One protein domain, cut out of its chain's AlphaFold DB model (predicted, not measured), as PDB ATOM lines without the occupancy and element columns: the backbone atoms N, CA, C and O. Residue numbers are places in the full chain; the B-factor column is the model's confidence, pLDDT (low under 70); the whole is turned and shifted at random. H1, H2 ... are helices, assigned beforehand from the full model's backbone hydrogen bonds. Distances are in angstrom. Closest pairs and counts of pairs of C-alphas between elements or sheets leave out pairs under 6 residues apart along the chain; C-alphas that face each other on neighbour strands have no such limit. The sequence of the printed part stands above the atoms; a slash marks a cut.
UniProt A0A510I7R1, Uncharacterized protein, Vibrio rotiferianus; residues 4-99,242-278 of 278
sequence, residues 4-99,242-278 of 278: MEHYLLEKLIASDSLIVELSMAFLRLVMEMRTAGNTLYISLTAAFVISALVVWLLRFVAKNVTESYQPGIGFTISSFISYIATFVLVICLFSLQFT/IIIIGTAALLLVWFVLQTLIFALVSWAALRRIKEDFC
ATOM      1  N   MET A   4      19.442  33.074 -23.566       56.69
ATOM      2  CA  MET A   4      18.101  33.536 -23.918       56.69
ATOM      3  C   MET A   4      17.281  33.999 -22.706       56.69
ATOM      4  O   MET A   4      16.513  34.943 -22.832       56.69
ATOM      5  N   GLU A   5      17.456  33.399 -21.527       61.56
ATOM      6  CA  GLU A   5      16.777  33.853 -20.304       61.56
ATOM      7  C   GLU A   5      17.293  35.224 -19.875       61.56
ATOM      8  O   GLU A   5      16.490  36.082 -19.522       61.56
ATOM      9  N   HIS A   6      18.609  35.443 -19.975       62.34
ATOM     10  CA  HIS A   6      19.236  36.712 -19.616       62.34
ATOM     11  C   HIS A   6      18.835  37.841 -20.573       62.34
ATOM     12  O   HIS A   6      18.424  38.903 -20.112       62.34
ATOM     13  N   TYR A   7      18.841  37.573 -21.884       64.88
ATOM     14  CA  TYR A   7      18.371  38.515 -22.906       64.88
ATOM     15  C   TYR A   7      16.896  38.881 -22.713       64.88
ATOM     16  O   TYR A   7      16.503  40.039 -22.849       64.88
ATOM     17  N   LEU A   8      16.065  37.892 -22.368       59.72
ATOM     18  CA  LEU A   8      14.657  38.144 -22.099       59.72
ATOM     19  C   LEU A   8      14.459  38.967 -20.821       59.72
ATOM     20  O   LEU A   8      13.504  39.721 -20.726       59.72
ATOM     21  N   LEU A   9      15.325  38.811 -19.825       60.81
ATOM     22  CA  LEU A   9      15.261  39.575 -18.582       60.81
ATOM     23  C   LEU A   9      15.647  41.042 -18.811       60.81
ATOM     24  O   LEU A   9      14.890  41.935 -18.449       60.81
ATOM     25  N   GLU A  10      16.746  41.275 -19.527       65.00
ATOM     26  CA  GLU A  10      17.233  42.610 -19.895       65.00
ATOM     27  C   GLU A  10      16.204  43.387 -20.736       65.00
ATOM     28  O   GLU A  10      15.910  44.551 -20.469       65.00
ATOM     29  N   LYS A  11      15.575  42.725 -21.717       61.12
ATOM     30  CA  LYS A  11      14.525  43.337 -22.548       61.12
ATOM     31  C   LYS A  11      13.201  43.561 -21.823       61.12
ATOM     32  O   LYS A  11      12.471  44.457 -22.235       61.12
ATOM     33  N   LEU A  12      12.878  42.752 -20.813       55.97
ATOM     34  CA  LEU A  12      11.684  42.947 -19.985       55.97
ATOM     35  C   LEU A  12      11.843  44.197 -19.113       55.97
ATOM     36  O   LEU A  12      10.909  44.976 -19.011       55.97
ATOM     37  N   ILE A  13      13.038  44.400 -18.552       58.03
ATOM     38  CA  ILE A  13      13.350  45.534 -17.671       58.03
ATOM     39  C   ILE A  13      13.473  46.847 -18.462       58.03
ATOM     40  O   ILE A  13      13.068  47.894 -17.978       58.03
ATOM     41  N   ALA A  14      13.990  46.808 -19.693       57.62
ATOM     42  CA  ALA A  14      14.215  48.006 -20.513       57.62
ATOM     43  C   ALA A  14      13.026  48.414 -21.414       57.62
ATOM     44  O   ALA A  14      13.194  49.219 -22.334       57.62
ATOM     45  N   SER A  15      11.855  47.794 -21.257       55.53
ATOM     46  CA  SER A  15      10.725  47.956 -22.175       55.53
ATOM     47  C   SER A  15       9.627  48.847 -21.589       55.53
ATOM     48  O   SER A  15       8.835  48.371 -20.793       55.53
ATOM     49  N   ASP A  16       9.442  50.054 -22.131       59.25
ATOM     50  CA  ASP A  16       8.277  50.915 -21.826       59.25
ATOM     51  C   ASP A  16       6.955  50.434 -22.474       59.25
ATOM     52  O   ASP A  16       5.926  51.116 -22.436       59.25
ATOM     53  N   SER A  17       6.961  49.288 -23.167       69.81
ATOM     54  CA  SER A  17       5.803  48.795 -23.911       69.81
ATOM     55  C   SER A  17       5.142  47.604 -23.226       69.81
ATOM     56  O   SER A  17       5.640  46.480 -23.282       69.81
ATOM     57  N   LEU A  18       3.921  47.824 -22.738       65.19
ATOM     58  CA  LEU A  18       3.033  46.785 -22.202       65.19
ATOM     59  C   LEU A  18       2.879  45.583 -23.158       65.19
ATOM     60  O   LEU A  18       2.779  44.436 -22.728       65.19
ATOM     61  N   ILE A  19       2.895  45.813 -24.477       66.38
ATOM     62  CA  ILE A  19       2.811  44.736 -25.480       66.38
ATOM     63  C   ILE A  19       4.053  43.841 -25.430       66.38
ATOM     64  O   ILE A  19       3.938  42.618 -25.522       66.38
ATOM     65  N   VAL A  20       5.234  44.443 -25.295       68.38
ATOM     66  CA  VAL A  20       6.496  43.705 -25.210       68.38
ATOM     67  C   VAL A  20       6.523  42.910 -23.908       68.38
ATOM     68  O   VAL A  20       6.732  41.703 -23.974       68.38
ATOM     69  N   GLU A  21       6.184  43.512 -22.768       66.56
ATOM     70  CA  GLU A  21       6.073  42.807 -21.482       66.56
ATOM     71  C   GLU A  21       5.136  41.592 -21.552       66.56
ATOM     72  O   GLU A  21       5.531  40.477 -21.203       66.56
ATOM     73  N   LEU A  22       3.920  41.770 -22.084       70.50
ATOM     74  CA  LEU A  22       2.957  40.677 -22.240       70.50
ATOM     75  C   LEU A  22       3.472  39.580 -23.180       70.50
ATOM     76  O   LEU A  22       3.288  38.394 -22.904       70.50
ATOM     77  N   SER A  23       4.136  39.951 -24.278       72.12
ATOM     78  CA  SER A  23       4.705  38.980 -25.221       72.12
ATOM     79  C   SER A  23       5.841  38.163 -24.600       72.12
ATOM     80  O   SER A  23       5.964  36.963 -24.851       72.12
ATOM     81  N   MET A  24       6.635  38.794 -23.737       73.44
ATOM     82  CA  MET A  24       7.773  38.194 -23.048       73.44
ATOM     83  C   MET A  24       7.304  37.277 -21.922       73.44
ATOM     84  O   MET A  24       7.795  36.153 -21.798       73.44
ATOM     85  N   ALA A  25       6.298  37.708 -21.155       75.19
ATOM     86  CA  ALA A  25       5.616  36.875 -20.175       75.19
ATOM     87  C   ALA A  25       4.991  35.640 -20.845       75.19
ATOM     88  O   ALA A  25       5.196  34.517 -20.387       75.19
ATOM     89  N   PHE A  26       4.317  35.820 -21.986       80.25
ATOM     90  CA  PHE A  26       3.773  34.709 -22.767       80.25
ATOM     91  C   PHE A  26       4.861  33.730 -23.233       80.25
ATOM     92  O   PHE A  26       4.720  32.521 -23.051       80.25
ATOM     93  N   LEU A  27       5.969  34.234 -23.782       83.12
ATOM     94  CA  LEU A  27       7.109  33.410 -24.192       83.12
ATOM     95  C   LEU A  27       7.687  32.603 -23.028       83.12
ATOM     96  O   LEU A  27       7.978  31.419 -23.200       83.12
ATOM     97  N   ARG A  28       7.811  33.208 -21.841       82.19
ATOM     98  CA  ARG A  28       8.253  32.511 -20.623       82.19
ATOM     99  C   ARG A  28       7.295  31.398 -20.222       82.19
ATOM    100  O   ARG A  28       7.751  30.281 -20.004       82.19
ATOM    101  N   LEU A  29       5.988  31.654 -20.231       82.44
ATOM    102  CA  LEU A  29       4.983  30.626 -19.934       82.44
ATOM    103  C   LEU A  29       5.051  29.456 -20.928       82.44
ATOM    104  O   LEU A  29       4.936  28.298 -20.539       82.44
ATOM    105  N   VAL A  30       5.276  29.732 -22.216       83.19
ATOM    106  CA  VAL A  30       5.424  28.685 -23.240       83.19
ATOM    107  C   VAL A  30       6.731  27.904 -23.075       83.19
ATOM    108  O   VAL A  30       6.741  26.686 -23.271       83.19
ATOM    109  N   MET A  31       7.831  28.568 -22.709       83.75
ATOM    110  CA  MET A  31       9.090  27.884 -22.405       83.75
ATOM    111  C   MET A  31       8.956  26.977 -21.181       83.75
ATOM    112  O   MET A  31       9.412  25.838 -21.241       83.75
ATOM    113  N   GLU A  32       8.261  27.422 -20.138       83.56
ATOM    114  CA  GLU A  32       8.018  26.605 -18.945       83.56
ATOM    115  C   GLU A  32       7.067  25.430 -19.236       83.56
ATOM    116  O   GLU A  32       7.259  24.295 -18.807       83.56
ATOM    117  N   MET A  33       6.075  25.646 -20.100       84.31
ATOM    118  CA  MET A  33       5.236  24.557 -20.600       84.31
ATOM    119  C   MET A  33       6.045  23.517 -21.398       84.31
ATOM    120  O   MET A  33       5.702  22.332 -21.397       84.31
ATOM    121  N   ARG A  34       7.118  23.937 -22.085       83.81
ATOM    122  CA  ARG A  34       8.033  23.038 -22.804       83.81
ATOM    123  C   ARG A  34       8.906  22.231 -21.843       83.81
ATOM    124  O   ARG A  34       9.150  21.055 -22.113       83.81
ATOM    125  N   THR A  35       9.398  22.838 -20.763       82.69
ATOM    126  CA  THR A  35      10.214  22.140 -19.751       82.69
ATOM    127  C   THR A  35       9.384  21.113 -18.978       82.69
ATOM    128  O   THR A  35       9.905  20.059 -18.620       82.69
ATOM    129  N   ALA A  36       8.073  21.336 -18.845       77.69
ATOM    130  CA  ALA A  36       7.116  20.428 -18.208       77.69
ATOM    131  C   ALA A  36       6.745  19.159 -19.020       77.69
ATOM    132  O   ALA A  36       5.822  18.425 -18.657       77.69
ATOM    133  N   GLY A  37       7.449  18.864 -20.119       81.06
ATOM    134  CA  GLY A  37       7.327  17.599 -20.851       81.06
ATOM    135  C   GLY A  37       6.130  17.538 -21.806       81.06
ATOM    136  O   GLY A  37       6.083  18.253 -22.807       81.06
ATOM    137  N   ASN A  38       5.173  16.637 -21.548       85.94
ATOM    138  CA  ASN A  38       4.107  16.305 -22.508       85.94
ATOM    139  C   ASN A  38       3.027  17.390 -22.659       85.94
ATOM    140  O   ASN A  38       2.281  17.377 -23.640       85.94
ATOM    141  N   THR A  39       2.943  18.333 -21.721       85.81
ATOM    142  CA  THR A  39       1.898  19.367 -21.684       85.81
ATOM    143  C   THR A  39       1.893  20.236 -22.938       85.81
ATOM    144  O   THR A  39       0.824  20.546 -23.456       85.81
ATOM    145  N   LEU A  40       3.068  20.548 -23.495       86.62
ATOM    146  CA  LEU A  40       3.175  21.297 -24.749       86.62
ATOM    147  C   LEU A  40       2.585  20.535 -25.948       86.62
ATOM    148  O   LEU A  40       1.941  21.125 -26.810       86.62
ATOM    149  N   TYR A  41       2.767  19.216 -26.015       88.31
ATOM    150  CA  TYR A  41       2.210  18.409 -27.107       88.31
ATOM    151  C   TYR A  41       0.689  18.266 -26.995       88.31
ATOM    152  O   TYR A  41      -0.020  18.302 -28.006       88.31
ATOM    153  N   ILE A  42       0.186  18.140 -25.764       88.69
ATOM    154  CA  ILE A  42      -1.250  18.115 -25.472       88.69
ATOM    155  C   ILE A  42      -1.881  19.460 -25.839       88.69
ATOM    156  O   ILE A  42      -2.889  19.474 -26.544       88.69
ATOM    157  N   SER A  43      -1.279  20.581 -25.428       91.88
ATOM    158  CA  SER A  43      -1.804  21.918 -25.722       91.88
ATOM    159  C   SER A  43      -1.778  22.229 -27.215       91.88
ATOM    160  O   SER A  43      -2.767  22.735 -27.738       91.88
ATOM    161  N   LEU A  44      -0.717  21.841 -27.933       91.75
ATOM    162  CA  LEU A  44      -0.667  21.954 -29.392       91.75
ATOM    163  C   LEU A  44      -1.789  21.156 -30.051       91.75
ATOM    164  O   LEU A  44      -2.511  21.687 -30.890       91.75
ATOM    165  N   THR A  45      -1.965  19.895 -29.656       92.62
ATOM    166  CA  THR A  45      -3.002  19.025 -30.226       92.62
ATOM    167  C   THR A  45      -4.399  19.583 -29.946       92.62
ATOM    168  O   THR A  45      -5.220  19.672 -30.859       92.62
ATOM    169  N   ALA A  46      -4.658  20.027 -28.714       92.69
ATOM    170  CA  ALA A  46      -5.899  20.700 -28.348       92.69
ATOM    171  C   ALA A  46      -6.112  21.974 -29.179       92.69
ATOM    172  O   ALA A  46      -7.205  22.180 -29.703       92.69
ATOM    173  N   ALA A  47      -5.070  22.789 -29.369       94.31
ATOM    174  CA  ALA A  47      -5.134  24.012 -30.161       94.31
ATOM    175  C   ALA A  47      -5.478  23.719 -31.628       94.31
ATOM    176  O   ALA A  47      -6.360  24.366 -32.185       94.31
ATOM    177  N   PHE A  48      -4.864  22.703 -32.245       95.50
ATOM    178  CA  PHE A  48      -5.210  22.271 -33.604       95.50
ATOM    179  C   PHE A  48      -6.674  21.822 -33.710       95.50
ATOM    180  O   PHE A  48      -7.397  22.274 -34.601       95.50
ATOM    181  N   VAL A  49      -7.126  20.956 -32.797       95.75
ATOM    182  CA  VAL A  49      -8.485  20.388 -32.824       95.75
ATOM    183  C   VAL A  49      -9.545  21.465 -32.593       95.75
ATOM    184  O   VAL A  49     -10.505  21.556 -33.360       95.75
ATOM    185  N   ILE A  50      -9.371  22.306 -31.571       94.56
ATOM    186  CA  ILE A  50     -10.339  23.351 -31.215       94.56
ATOM    187  C   ILE A  50     -10.395  24.419 -32.310       94.56
ATOM    188  O   ILE A  50     -11.488  24.795 -32.734       94.56
ATOM    189  N   SER A  51      -9.254  24.866 -32.840       94.62
ATOM    190  CA  SER A  51      -9.236  25.846 -33.932       94.62
ATOM    191  C   SER A  51      -9.888  25.317 -35.206       94.62
ATOM    192  O   SER A  51     -10.646  26.041 -35.855       94.62
ATOM    193  N   ALA A  52      -9.660  24.045 -35.550       93.12
ATOM    194  CA  ALA A  52     -10.347  23.410 -36.673       93.12
ATOM    195  C   ALA A  52     -11.867  23.342 -36.448       93.12
ATOM    196  O   ALA A  52     -12.637  23.607 -37.373       93.12
ATOM    197  N   LEU A  53     -12.305  23.050 -35.219       94.31
ATOM    198  CA  LEU A  53     -13.720  23.003 -34.848       94.31
ATOM    199  C   LEU A  53     -14.386  24.384 -34.946       94.31
ATOM    200  O   LEU A  53     -15.496  24.483 -35.466       94.31
ATOM    201  N   VAL A  54     -13.707  25.459 -34.535       92.38
ATOM    202  CA  VAL A  54     -14.215  26.838 -34.663       92.38
ATOM    203  C   VAL A  54     -14.382  27.243 -36.130       92.38
ATOM    204  O   VAL A  54     -15.426  27.774 -36.509       92.38
ATOM    205  N   VAL A  55     -13.407  26.935 -36.992       91.12
ATOM    206  CA  VAL A  55     -13.530  27.184 -38.440       91.12
ATOM    207  C   VAL A  55     -14.642  26.337 -39.063       91.12
ATOM    208  O   VAL A  55     -15.386  26.810 -39.928       91.12
ATOM    209  N   TRP A  56     -14.796  25.089 -38.620       91.00
ATOM    210  CA  TRP A  56     -15.898  24.238 -39.054       91.00
ATOM    211  C   TRP A  56     -17.262  24.831 -38.665       91.00
ATOM    212  O   TRP A  56     -18.157  24.887 -39.512       91.00
ATOM    213  N   LEU A  57     -17.403  25.362 -37.446       87.94
ATOM    214  CA  LEU A  57     -18.605  26.076 -37.000       87.94
ATOM    215  C   LEU A  57     -18.873  27.337 -37.831       87.94
ATOM    216  O   LEU A  57     -20.007  27.545 -38.258       87.94
ATOM    217  N   LEU A  58     -17.846  28.140 -38.131       85.88
ATOM    218  CA  LEU A  58     -17.956  29.293 -39.038       85.88
ATOM    219  C   LEU A  58     -18.538  28.889 -40.395       85.88
ATOM    220  O   LEU A  58     -19.467  29.523 -40.898       85.88
ATOM    221  N   ARG A  59     -18.028  27.797 -40.972       84.38
ATOM    222  CA  ARG A  59     -18.523  27.262 -42.243       84.38
ATOM    223  C   ARG A  59     -19.964  26.766 -42.137       84.38
ATOM    224  O   ARG A  59     -20.746  26.982 -43.060       84.38
ATOM    225  N   PHE A  60     -20.312  26.101 -41.038       85.31
ATOM    226  CA  PHE A  60     -21.666  25.610 -40.792       85.31
ATOM    227  C   PHE A  60     -22.674  26.763 -40.686       85.31
ATOM    228  O   PHE A  60     -23.707  26.731 -41.351       85.31
ATOM    229  N   VAL A  61     -22.343  27.817 -39.931       82.19
ATOM    230  CA  VAL A  61     -23.171  29.027 -39.815       82.19
ATOM    231  C   VAL A  61     -23.335  29.709 -41.173       82.19
ATOM    232  O   VAL A  61     -24.462  29.965 -41.584       82.19
ATOM    233  N   ALA A  62     -22.241  29.928 -41.910       78.56
ATOM    234  CA  ALA A  62     -22.300  30.556 -43.232       78.56
ATOM    235  C   ALA A  62     -23.186  29.770 -44.217       78.56
ATOM    236  O   ALA A  62     -23.969  30.365 -44.954       78.56
ATOM    237  N   LYS A  63     -23.114  28.432 -44.191       78.94
ATOM    238  CA  LYS A  63     -23.949  27.566 -45.036       78.94
ATOM    239  C   LYS A  63     -25.433  27.609 -44.649       78.94
ATOM    240  O   LYS A  63     -26.279  27.561 -45.531       78.94
ATOM    241  N   ASN A  64     -25.755  27.706 -43.358       79.62
ATOM    242  CA  ASN A  64     -27.148  27.816 -42.911       79.62
ATOM    243  C   ASN A  64     -27.780  29.169 -43.263       79.62
ATOM    244  O   ASN A  64     -28.986  29.238 -43.466       79.62
ATOM    245  N   VAL A  65     -26.983  30.239 -43.343       73.00
ATOM    246  CA  VAL A  65     -27.472  31.565 -43.758       73.00
ATOM    247  C   VAL A  65     -27.786  31.600 -45.258       73.00
ATOM    248  O   VAL A  65     -28.658  32.356 -45.684       73.00
ATOM    249  N   THR A  66     -27.106  30.803 -46.087       65.38
ATOM    250  CA  THR A  66     -27.395  30.737 -47.528       65.38
ATOM    251  C   THR A  66     -26.987  29.386 -48.113       65.38
ATOM    252  O   THR A  66     -25.799  29.065 -48.164       65.38
ATOM    253  N   GLU A  67     -27.948  28.615 -48.638       62.12
ATOM    254  CA  GLU A  67     -27.671  27.315 -49.279       62.12
ATOM    255  C   GLU A  67     -26.700  27.428 -50.473       62.12
ATOM    256  O   GLU A  67     -25.988  26.474 -50.787       62.12
ATOM    257  N   SER A  68     -26.619  28.609 -51.099       60.84
ATOM    258  CA  SER A  68     -25.757  28.924 -52.244       60.84
ATOM    259  C   SER A  68     -24.433  29.615 -51.884       60.84
ATOM    260  O   SER A  68     -23.721  30.072 -52.784       60.84
ATOM    261  N   TYR A  69     -24.060  29.711 -50.598       63.47
ATOM    262  CA  TYR A  69     -22.842  30.422 -50.200       63.47
ATOM    263  C   TYR A  69     -21.578  29.773 -50.785       63.47
ATOM    264  O   TYR A  69     -21.111  28.729 -50.325       63.47
ATOM    265  N   GLN A  70     -20.978  30.425 -51.786       68.06
ATOM    266  CA  GLN A  70     -19.640  30.084 -52.258       68.06
ATOM    267  C   GLN A  70     -18.594  30.862 -51.449       68.06
ATOM    268  O   GLN A  70     -18.655  32.098 -51.436       68.06
ATOM    269  N   PRO A  71     -17.635  30.181 -50.794       65.62
ATOM    270  CA  PRO A  71     -16.619  30.835 -49.980       65.62
ATOM    271  C   PRO A  71     -15.733  31.735 -50.851       65.62
ATOM    272  O   PRO A  71     -14.963  31.257 -51.681       65.62
ATOM    273  N   GLY A  72     -15.867  33.049 -50.666       75.69
ATOM    274  CA  GLY A  72     -15.008  34.053 -51.296       75.69
ATOM    275  C   GLY A  72     -13.722  34.311 -50.505       75.69
ATOM    276  O   GLY A  72     -13.529  33.785 -49.409       75.69
ATOM    277  N   ILE A  73     -12.860  35.192 -51.023       76.62
ATOM    278  CA  ILE A  73     -11.573  35.562 -50.398       76.62
ATOM    279  C   ILE A  73     -11.761  36.059 -48.952       76.62
ATOM    280  O   ILE A  73     -10.995  35.680 -48.067       76.62
ATOM    281  N   GLY A  74     -12.815  36.842 -48.692       77.88
ATOM    282  CA  GLY A  74     -13.129  37.337 -47.348       77.88
ATOM    283  C   GLY A  74     -13.384  36.216 -46.335       77.88
ATOM    284  O   GLY A  74     -12.874  36.275 -45.223       77.88
ATOM    285  N   PHE A  75     -14.080  35.147 -46.737       83.06
ATOM    286  CA  PHE A  75     -14.320  33.987 -45.875       83.06
ATOM    287  C   PHE A  75     -13.021  33.270 -45.507       83.06
ATOM    288  O   PHE A  75     -12.827  32.893 -44.352       83.06
ATOM    289  N   THR A  76     -12.120  33.105 -46.478       85.12
ATOM    290  CA  THR A  76     -10.822  32.457 -46.267       85.12
ATOM    291  C   THR A  76      -9.955  33.254 -45.295       85.12
ATOM    292  O   THR A  76      -9.423  32.676 -44.351       85.12
ATOM    293  N   ILE A  77      -9.862  34.577 -45.474       87.00
ATOM    294  CA  ILE A  77      -9.086  35.454 -44.582       87.00
ATOM    295  C   ILE A  77      -9.670  35.427 -43.164       87.00
ATOM    296  O   ILE A  77      -8.942  35.195 -42.200       87.00
ATOM    297  N   SER A  78     -10.986  35.598 -43.025       85.62
ATOM    298  CA  SER A  78     -11.671  35.559 -41.731       85.62
ATOM    299  C   SER A  78     -11.516  34.215 -41.014       85.62
ATOM    300  O   SER A  78     -11.254  34.186 -39.812       85.62
ATOM    301  N   SER A  79     -11.615  33.102 -41.745       88.88
ATOM    302  CA  SER A  79     -11.412  31.756 -41.196       88.88
ATOM    303  C   SER A  79      -9.971  31.545 -40.736       88.88
ATOM    304  O   SER A  79      -9.743  30.969 -39.677       88.88
ATOM    305  N   PHE A  80      -8.993  32.043 -41.497       90.81
ATOM    306  CA  PHE A  80      -7.580  31.960 -41.135       90.81
ATOM    307  C   PHE A  80      -7.256  32.771 -39.873       90.81
ATOM    308  O   PHE A  80      -6.605  32.260 -38.964       90.81
ATOM    309  N   ILE A  81      -7.766  34.003 -39.772       91.12
ATOM    310  CA  ILE A  81      -7.604  34.837 -38.572       91.12
ATOM    311  C   ILE A  81      -8.265  34.167 -37.363       91.12
ATOM    312  O   ILE A  81      -7.645  34.065 -36.307       91.12
ATOM    313  N   SER A  82      -9.493  33.663 -37.519       92.50
ATOM    314  CA  SER A  82     -10.206  32.951 -36.452       92.50
ATOM    315  C   SER A  82      -9.443  31.709 -35.980       92.50
ATOM    316  O   SER A  82      -9.337  31.471 -34.772       92.50
ATOM    317  N   TYR A  83      -8.861  30.956 -36.918       94.81
ATOM    318  CA  TYR A  83      -8.031  29.793 -36.627       94.81
ATOM    319  C   TYR A  83      -6.802  30.173 -35.798       94.81
ATOM    320  O   TYR A  83      -6.582  29.591 -34.738       94.81
ATOM    321  N   ILE A  84      -6.022  31.163 -36.249       94.56
ATOM    322  CA  ILE A  84      -4.817  31.617 -35.537       94.56
ATOM    323  C   ILE A  84      -5.183  32.152 -34.156       94.56
ATOM    324  O   ILE A  84      -4.556  31.770 -33.172       94.56
ATOM    325  N   ALA A  85      -6.212  32.994 -34.061       92.94
ATOM    326  CA  ALA A  85      -6.630  33.576 -32.792       92.94
ATOM    327  C   ALA A  85      -7.054  32.504 -31.780       92.94
ATOM    328  O   ALA A  85      -6.675  32.569 -30.614       92.94
ATOM    329  N   THR A  86      -7.801  31.490 -32.223       94.38
ATOM    330  CA  THR A  86      -8.199  30.357 -31.373       94.38
ATOM    331  C   THR A  86      -7.001  29.491 -31.000       94.38
ATOM    332  O   THR A  86      -6.889  29.055 -29.859       94.38
ATOM    333  N   PHE A  87      -6.070  29.293 -31.932       94.31
ATOM    334  CA  PHE A  87      -4.875  28.492 -31.699       94.31
ATOM    335  C   PHE A  87      -4.001  29.131 -30.618       94.31
ATOM    336  O   PHE A  87      -3.620  28.473 -29.652       94.31
ATOM    337  N   VAL A  88      -3.754  30.437 -30.746       91.88
ATOM    338  CA  VAL A  88      -3.017  31.224 -29.754       91.88
ATOM    339  C   VAL A  88      -3.762  31.241 -28.423       91.88
ATOM    340  O   VAL A  88      -3.137  30.978 -27.403       91.88
ATOM    341  N   LEU A  89      -5.086  31.456 -28.413       93.50
ATOM    342  CA  LEU A  89      -5.888  31.423 -27.186       93.50
ATOM    343  C   LEU A  89      -5.697  30.108 -26.424       93.50
ATOM    344  O   LEU A  89      -5.428  30.138 -25.227       93.50
ATOM    345  N   VAL A  90      -5.846  28.962 -27.094       94.00
ATOM    346  CA  VAL A  90      -5.731  27.656 -26.433       94.00
ATOM    347  C   VAL A  90      -4.338  27.488 -25.832       94.00
ATOM    348  O   VAL A  90      -4.225  27.090 -24.677       94.00
ATOM    349  N   ILE A  91      -3.284  27.858 -26.565       92.81
ATOM    350  CA  ILE A  91      -1.918  27.827 -26.030       92.81
ATOM    351  C   ILE A  91      -1.788  28.736 -24.803       92.81
ATOM    352  O   ILE A  91      -1.249  28.284 -23.795       92.81
ATOM    353  N   CYS A  92      -2.315  29.963 -24.847       89.50
ATOM    354  CA  CYS A  92      -2.304  30.880 -23.705       89.50
ATOM    355  C   CYS A  92      -3.028  30.295 -22.483       89.50
ATOM    356  O   CYS A  92      -2.534  30.391 -21.367       89.50
ATOM    357  N   LEU A  93      -4.189  29.666 -22.673       91.38
ATOM    358  CA  LEU A  93      -4.959  29.091 -21.569       91.38
ATOM    359  C   LEU A  93      -4.218  27.939 -20.884       91.38
ATOM    360  O   LEU A  93      -4.228  27.845 -19.659       91.38
ATOM    361  N   PHE A  94      -3.552  27.082 -21.658       90.00
ATOM    362  CA  PHE A  94      -2.694  26.039 -21.095       90.00
ATOM    363  C   PHE A  94      -1.450  26.628 -20.425       90.00
ATOM    364  O   PHE A  94      -1.042  26.151 -19.367       90.00
ATOM    365  N   SER A  95      -0.859  27.671 -21.011       88.94
ATOM    366  CA  SER A  95       0.368  28.270 -20.494       88.94
ATOM    367  C   SER A  95       0.153  29.000 -19.162       88.94
ATOM    368  O   SER A  95       1.057  28.997 -18.331       88.94
ATOM    369  N   LEU A  96      -1.051  29.522 -18.887       87.81
ATOM    370  CA  LEU A  96      -1.398  30.145 -17.599       87.81
ATOM    371  C   LEU A  96      -1.201  29.219 -16.387       87.81
ATOM    372  O   LEU A  96      -0.968  29.711 -15.285       87.81
ATOM    373  N   GLN A  97      -1.235  27.894 -16.551       87.25
ATOM    374  CA  GLN A  97      -0.957  26.961 -15.447       87.25
ATOM    375  C   GLN A  97       0.483  27.076 -14.922       87.25
ATOM    376  O   GLN A  97       0.754  26.717 -13.783       87.25
ATOM    377  N   PHE A  98       1.390  27.633 -15.728       86.88
ATOM    378  CA  PHE A  98       2.791  27.865 -15.380       86.88
ATOM    379  C   PHE A  98       3.037  29.277 -14.833       86.88
ATOM    380  O   PHE A  98       4.175  29.737 -14.794       86.88
ATOM    381  N   THR A  99       1.988  29.982 -14.399       85.25
ATOM    382  CA  THR A  99       2.132  31.340 -13.854       85.25
ATOM    383  C   THR A  99       3.017  31.358 -12.606       85.25
ATOM    384  O   THR A  99       3.887  32.212 -12.513       85.25
ATOM    385  N   ILE A 242      -4.815  35.353 -10.526       79.75
ATOM    386  CA  ILE A 242      -4.194  35.752 -11.803       79.75
ATOM    387  C   ILE A 242      -4.647  34.818 -12.926       79.75
ATOM    388  O   ILE A 242      -5.061  35.288 -13.981       79.75
ATOM    389  N   ILE A 243      -4.652  33.504 -12.684       84.69
ATOM    390  CA  ILE A 243      -5.104  32.510 -13.662       84.69
ATOM    391  C   ILE A 243      -6.580  32.723 -14.006       84.69
ATOM    392  O   ILE A 243      -6.932  32.728 -15.186       84.69
ATOM    393  N   ILE A 244      -7.447  32.934 -13.009       84.25
ATOM    394  CA  ILE A 244      -8.886  33.149 -13.234       84.25
ATOM    395  C   ILE A 244      -9.134  34.439 -14.026       84.25
ATOM    396  O   ILE A 244      -9.839  34.413 -15.037       84.25
ATOM    397  N   ILE A 245      -8.545  35.559 -13.599       83.44
ATOM    398  CA  ILE A 245      -8.712  36.862 -14.259       83.44
ATOM    399  C   ILE A 245      -8.110  36.825 -15.666       83.44
ATOM    400  O   ILE A 245      -8.763  37.248 -16.618       83.44
ATOM    401  N   GLY A 246      -6.903  36.274 -15.816       84.19
ATOM    402  CA  GLY A 246      -6.229  36.121 -17.104       84.19
ATOM    403  C   GLY A 246      -7.031  35.252 -18.069       84.19
ATOM    404  O   GLY A 246      -7.224  35.630 -19.222       84.19
ATOM    405  N   THR A 247      -7.593  34.143 -17.584       89.19
ATOM    406  CA  THR A 247      -8.495  33.284 -18.366       89.19
ATOM    407  C   THR A 247      -9.732  34.054 -18.819       89.19
ATOM    408  O   THR A 247     -10.067  34.033 -20.003       89.19
ATOM    409  N   ALA A 248     -10.398  34.768 -17.908       89.50
ATOM    410  CA  ALA A 248     -11.589  35.550 -18.232       89.50
ATOM    411  C   ALA A 248     -11.292  36.657 -19.258       89.50
ATOM    412  O   ALA A 248     -12.046  36.822 -20.216       89.50
ATOM    413  N   ALA A 249     -10.177  37.372 -19.098       88.06
ATOM    414  CA  ALA A 249      -9.751  38.426 -20.013       88.06
ATOM    415  C   ALA A 249      -9.424  37.876 -21.411       88.06
ATOM    416  O   ALA A 249      -9.923  38.398 -22.408       88.06
ATOM    417  N   LEU A 250      -8.646  36.790 -21.492       90.50
ATOM    418  CA  LEU A 250      -8.310  36.131 -22.758       90.50
ATOM    419  C   LEU A 250      -9.560  35.633 -23.488       90.50
ATOM    420  O   LEU A 250      -9.709  35.861 -24.691       90.50
ATOM    421  N   LEU A 251     -10.479  34.992 -22.759       93.44
ATOM    422  CA  LEU A 251     -11.747  34.535 -23.319       93.44
ATOM    423  C   LEU A 251     -12.596  35.707 -23.808       93.44
ATOM    424  O   LEU A 251     -13.134  35.629 -24.906       93.44
ATOM    425  N   LEU A 252     -12.690  36.799 -23.046       92.88
ATOM    426  CA  LEU A 252     -13.458  37.981 -23.435       92.88
ATOM    427  C   LEU A 252     -12.919  38.605 -24.726       92.88
ATOM    428  O   LEU A 252     -13.691  38.854 -25.652       92.88
ATOM    429  N   VAL A 253     -11.602  38.804 -24.821       91.19
ATOM    430  CA  VAL A 253     -10.954  39.340 -26.030       91.19
ATOM    431  C   VAL A 253     -11.212  38.428 -27.227       91.19
ATOM    432  O   VAL A 253     -11.596  38.900 -28.301       91.19
ATOM    433  N   TRP A 254     -11.063  37.116 -27.042       94.38
ATOM    434  CA  TRP A 254     -11.355  36.148 -28.092       94.38
ATOM    435  C   TRP A 254     -12.833  36.169 -28.500       94.38
ATOM    436  O   TRP A 254     -13.126  36.196 -29.693       94.38
ATOM    437  N   PHE A 255     -13.768  36.235 -27.551       93.69
ATOM    438  CA  PHE A 255     -15.205  36.294 -27.833       93.69
ATOM    439  C   PHE A 255     -15.576  37.527 -28.654       93.69
ATOM    440  O   PHE A 255     -16.328  37.410 -29.623       93.69
ATOM    441  N   VAL A 256     -15.035  38.698 -28.307       93.00
ATOM    442  CA  VAL A 256     -15.251  39.940 -29.063       93.00
ATOM    443  C   VAL A 256     -14.722  39.796 -30.489       93.00
ATOM    444  O   VAL A 256     -15.447  40.076 -31.447       93.00
ATOM    445  N   LEU A 257     -13.493  39.294 -30.641       92.19
ATOM    446  CA  LEU A 257     -12.873  39.084 -31.948       92.19
ATOM    447  C   LEU A 257     -13.680  38.104 -32.812       92.19
ATOM    448  O   LEU A 257     -13.963  38.393 -33.974       92.19
ATOM    449  N   GLN A 258     -14.084  36.965 -32.250       90.56
ATOM    450  CA  GLN A 258     -14.870  35.971 -32.977       90.56
ATOM    451  C   GLN A 258     -16.240  36.517 -33.355       90.56
ATOM    452  O   GLN A 258     -16.647  36.378 -34.503       90.56
ATOM    453  N   THR A 259     -16.932  37.196 -32.438       90.00
ATOM    454  CA  THR A 259     -18.240  37.804 -32.721       90.00
ATOM    455  C   THR A 259     -18.152  38.773 -33.895       90.00
ATOM    456  O   THR A 259     -19.000  38.737 -34.785       90.00
ATOM    457  N   LEU A 260     -17.091  39.583 -33.955       90.12
ATOM    458  CA  LEU A 260     -16.835  40.487 -35.075       90.12
ATOM    459  C   LEU A 260     -16.637  39.710 -36.385       90.12
ATOM    460  O   LEU A 260     -17.245  40.051 -37.400       90.12
ATOM    461  N   ILE A 261     -15.851  38.631 -36.364       88.50
ATOM    462  CA  ILE A 261     -15.636  37.766 -37.532       88.50
ATOM    463  C   ILE A 261     -16.952  37.133 -38.009       88.50
ATOM    464  O   ILE A 261     -17.281  37.220 -39.193       88.50
ATOM    465  N   PHE A 262     -17.732  36.536 -37.105       85.56
ATOM    466  CA  PHE A 262     -19.031  35.937 -37.425       85.56
ATOM    467  C   PHE A 262     -20.010  36.973 -37.990       85.56
ATOM    468  O   PHE A 262     -20.701  36.688 -38.974       85.56
ATOM    469  N   ALA A 263     -20.049  38.179 -37.417       85.50
ATOM    470  CA  ALA A 263     -20.891  39.269 -37.895       85.50
ATOM    471  C   ALA A 263     -20.498  39.709 -39.313       85.50
ATOM    472  O   ALA A 263     -21.368  39.833 -40.173       85.50
ATOM    473  N   LEU A 264     -19.198  39.876 -39.587       85.00
ATOM    474  CA  LEU A 264     -18.697  40.236 -40.916       85.00
ATOM    475  C   LEU A 264     -19.023  39.170 -41.966       85.00
ATOM    476  O   LEU A 264     -19.494  39.504 -43.054       85.00
ATOM    477  N   VAL A 265     -18.810  37.891 -41.644       81.75
ATOM    478  CA  VAL A 265     -19.112  36.778 -42.557       81.75
ATOM    479  C   VAL A 265     -20.615  36.698 -42.839       81.75
ATOM    480  O   VAL A 265     -21.012  36.569 -43.999       81.75
ATOM    481  N   SER A 266     -21.450  36.840 -41.808       79.44
ATOM    482  CA  SER A 266     -22.912  36.810 -41.945       79.44
ATOM    483  C   SER A 266     -23.431  37.999 -42.758       79.44
ATOM    484  O   SER A 266     -24.277  37.832 -43.635       79.44
ATOM    485  N   TRP A 267     -22.890  39.198 -42.524       80.81
ATOM    486  CA  TRP A 267     -23.236  40.394 -43.290       80.81
ATOM    487  C   TRP A 267     -22.829  40.276 -44.763       80.81
ATOM    488  O   TRP A 267     -23.623  40.598 -45.646       80.81
ATOM    489  N   ALA A 268     -21.625  39.767 -45.045       76.88
ATOM    490  CA  ALA A 268     -21.163  39.542 -46.412       76.88
ATOM    491  C   ALA A 268     -22.039  38.522 -47.160       76.88
ATOM    492  O   ALA A 268     -22.337  38.719 -48.339       76.88
ATOM    493  N   ALA A 269     -22.488  37.463 -46.478       71.94
ATOM    494  CA  ALA A 269     -23.427  36.494 -47.041       71.94
ATOM    495  C   ALA A 269     -24.789  37.137 -47.364       71.94
ATOM    496  O   ALA A 269     -25.277  37.007 -48.485       71.94
ATOM    497  N   LEU A 270     -25.358  37.907 -46.429       73.94
ATOM    498  CA  LEU A 270     -26.641  38.602 -46.611       73.94
ATOM    499  C   LEU A 270     -26.604  39.652 -47.726       73.94
ATOM    500  O   LEU A 270     -27.560  39.788 -48.491       73.94
ATOM    501  N   ARG A 271     -25.505  40.405 -47.838       75.19
ATOM    502  CA  ARG A 271     -25.348  41.418 -48.884       75.19
ATOM    503  C   ARG A 271     -25.351  40.796 -50.279       75.19
ATOM    504  O   ARG A 271     -25.994  41.342 -51.168       75.19
ATOM    505  N   ARG A 272     -24.688  39.649 -50.449       66.88
ATOM    506  CA  ARG A 272     -24.640  38.941 -51.731       66.88
ATOM    507  C   ARG A 272     -26.026  38.474 -52.180       66.88
ATOM    508  O   ARG A 272     -26.373  38.663 -53.334       66.88
ATOM    509  N   ILE A 273     -26.851  37.987 -51.246       64.25
ATOM    510  CA  ILE A 273     -28.265  37.677 -51.520       64.25
ATOM    511  C   ILE A 273     -28.985  38.923 -52.041       64.25
ATOM    512  O   ILE A 273     -29.651  38.865 -53.064       64.25
ATOM    513  N   LYS A 274     -28.848  40.069 -51.366       64.94
ATOM    514  CA  LYS A 274     -29.524  41.302 -51.795       64.94
ATOM    515  C   LYS A 274     -29.111  41.742 -53.207       64.94
ATOM    516  O   LYS A 274     -29.950  42.262 -53.931       64.94
ATOM    517  N   GLU A 275     -27.846  41.557 -53.572       64.62
ATOM    518  CA  GLU A 275     -27.322  41.901 -54.900       64.62
ATOM    519  C   GLU A 275     -27.786  40.916 -55.991       64.62
ATOM    520  O   GLU A 275     -28.037  41.355 -57.104       64.62
ATOM    521  N   ASP A 276     -27.989  39.630 -55.673       58.97
ATOM    522  CA  ASP A 276     -28.480  38.617 -56.627       58.97
ATOM    523  C   ASP A 276     -30.006  38.701 -56.900       58.97
ATOM    524  O   ASP A 276     -30.495  38.107 -57.861       58.97
ATOM    525  N   PHE A 277     -30.775  39.415 -56.063       55.91
ATOM    526  CA  PHE A 277     -32.234  39.598 -56.199       55.91
ATOM    527  C   PHE A 277     -32.659  40.964 -56.789       55.91
ATOM    528  O   PHE A 277     -33.862  41.208 -56.925       55.91
ATOM    529  N   CYS A 278     -31.711  41.847 -57.130       45.44
ATOM    530  CA  CYS A 278     -31.952  43.125 -57.820       45.44
ATOM    531  C   CYS A 278     -31.535  43.050 -59.291       45.44
ATOM    532  O   CYS A 278     -32.252  43.664 -60.112       45.44
TER     533      CYS A 278
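This is residues 4 to 99 and 242 to 278 of the 278 residues of an uncharacterized protein of Vibrio rotiferianus (UniProt A0A510I7R1). Three long helices, H5, H4 and H3, make an up-and-down bundle, each running against the one before; H2 crosses one end, and H1 folds back beside H2. The 133 printed residues hold five named helices, H1 to H5 along the chain, and no named strand: all helix. The whole is loose, radius of gyration of the C-alphas 18.8 A, spanning 64 by 35 by 26 A.

H5, residues 242 to 276, runs 51.1 A to C-alpha 276 at (-28.480, 38.617, -56.627). H4, residues 73 to 99, measures 39.3 A, with a kink of 26 degrees near residue 93; H3, residues 39 to 65, 38.7 A. H2 is residues 18 to 35; H1, residues 4 to 13, begins at (18.101, 33.536, -23.918).

H5 touches H4 at 8 degrees, a shallow tilt, closest C-alphas Ile 243 and Leu 96, 5.9 A. H3 and H4 form a hairpin, closest C-alphas Ala 47 and Phe 87, 4.7 A. H2 residues 26 to 33 touch H4, closest C-alphas Leu 29 and Ser 95, 5.2 A. H1 and H2 form a hairpin. Every O i to N i+4 pair is within hydrogen-bond range in H1, H2, H3 and H5; in H4, 20 of 23.

Residues 100 to 241 are not printed; C-alphas 99 and 242 are 8.0 A apart. No link printed whole is long. Residues 4 to 21, 66 to 71 and 272 to 278 have pLDDT under 70.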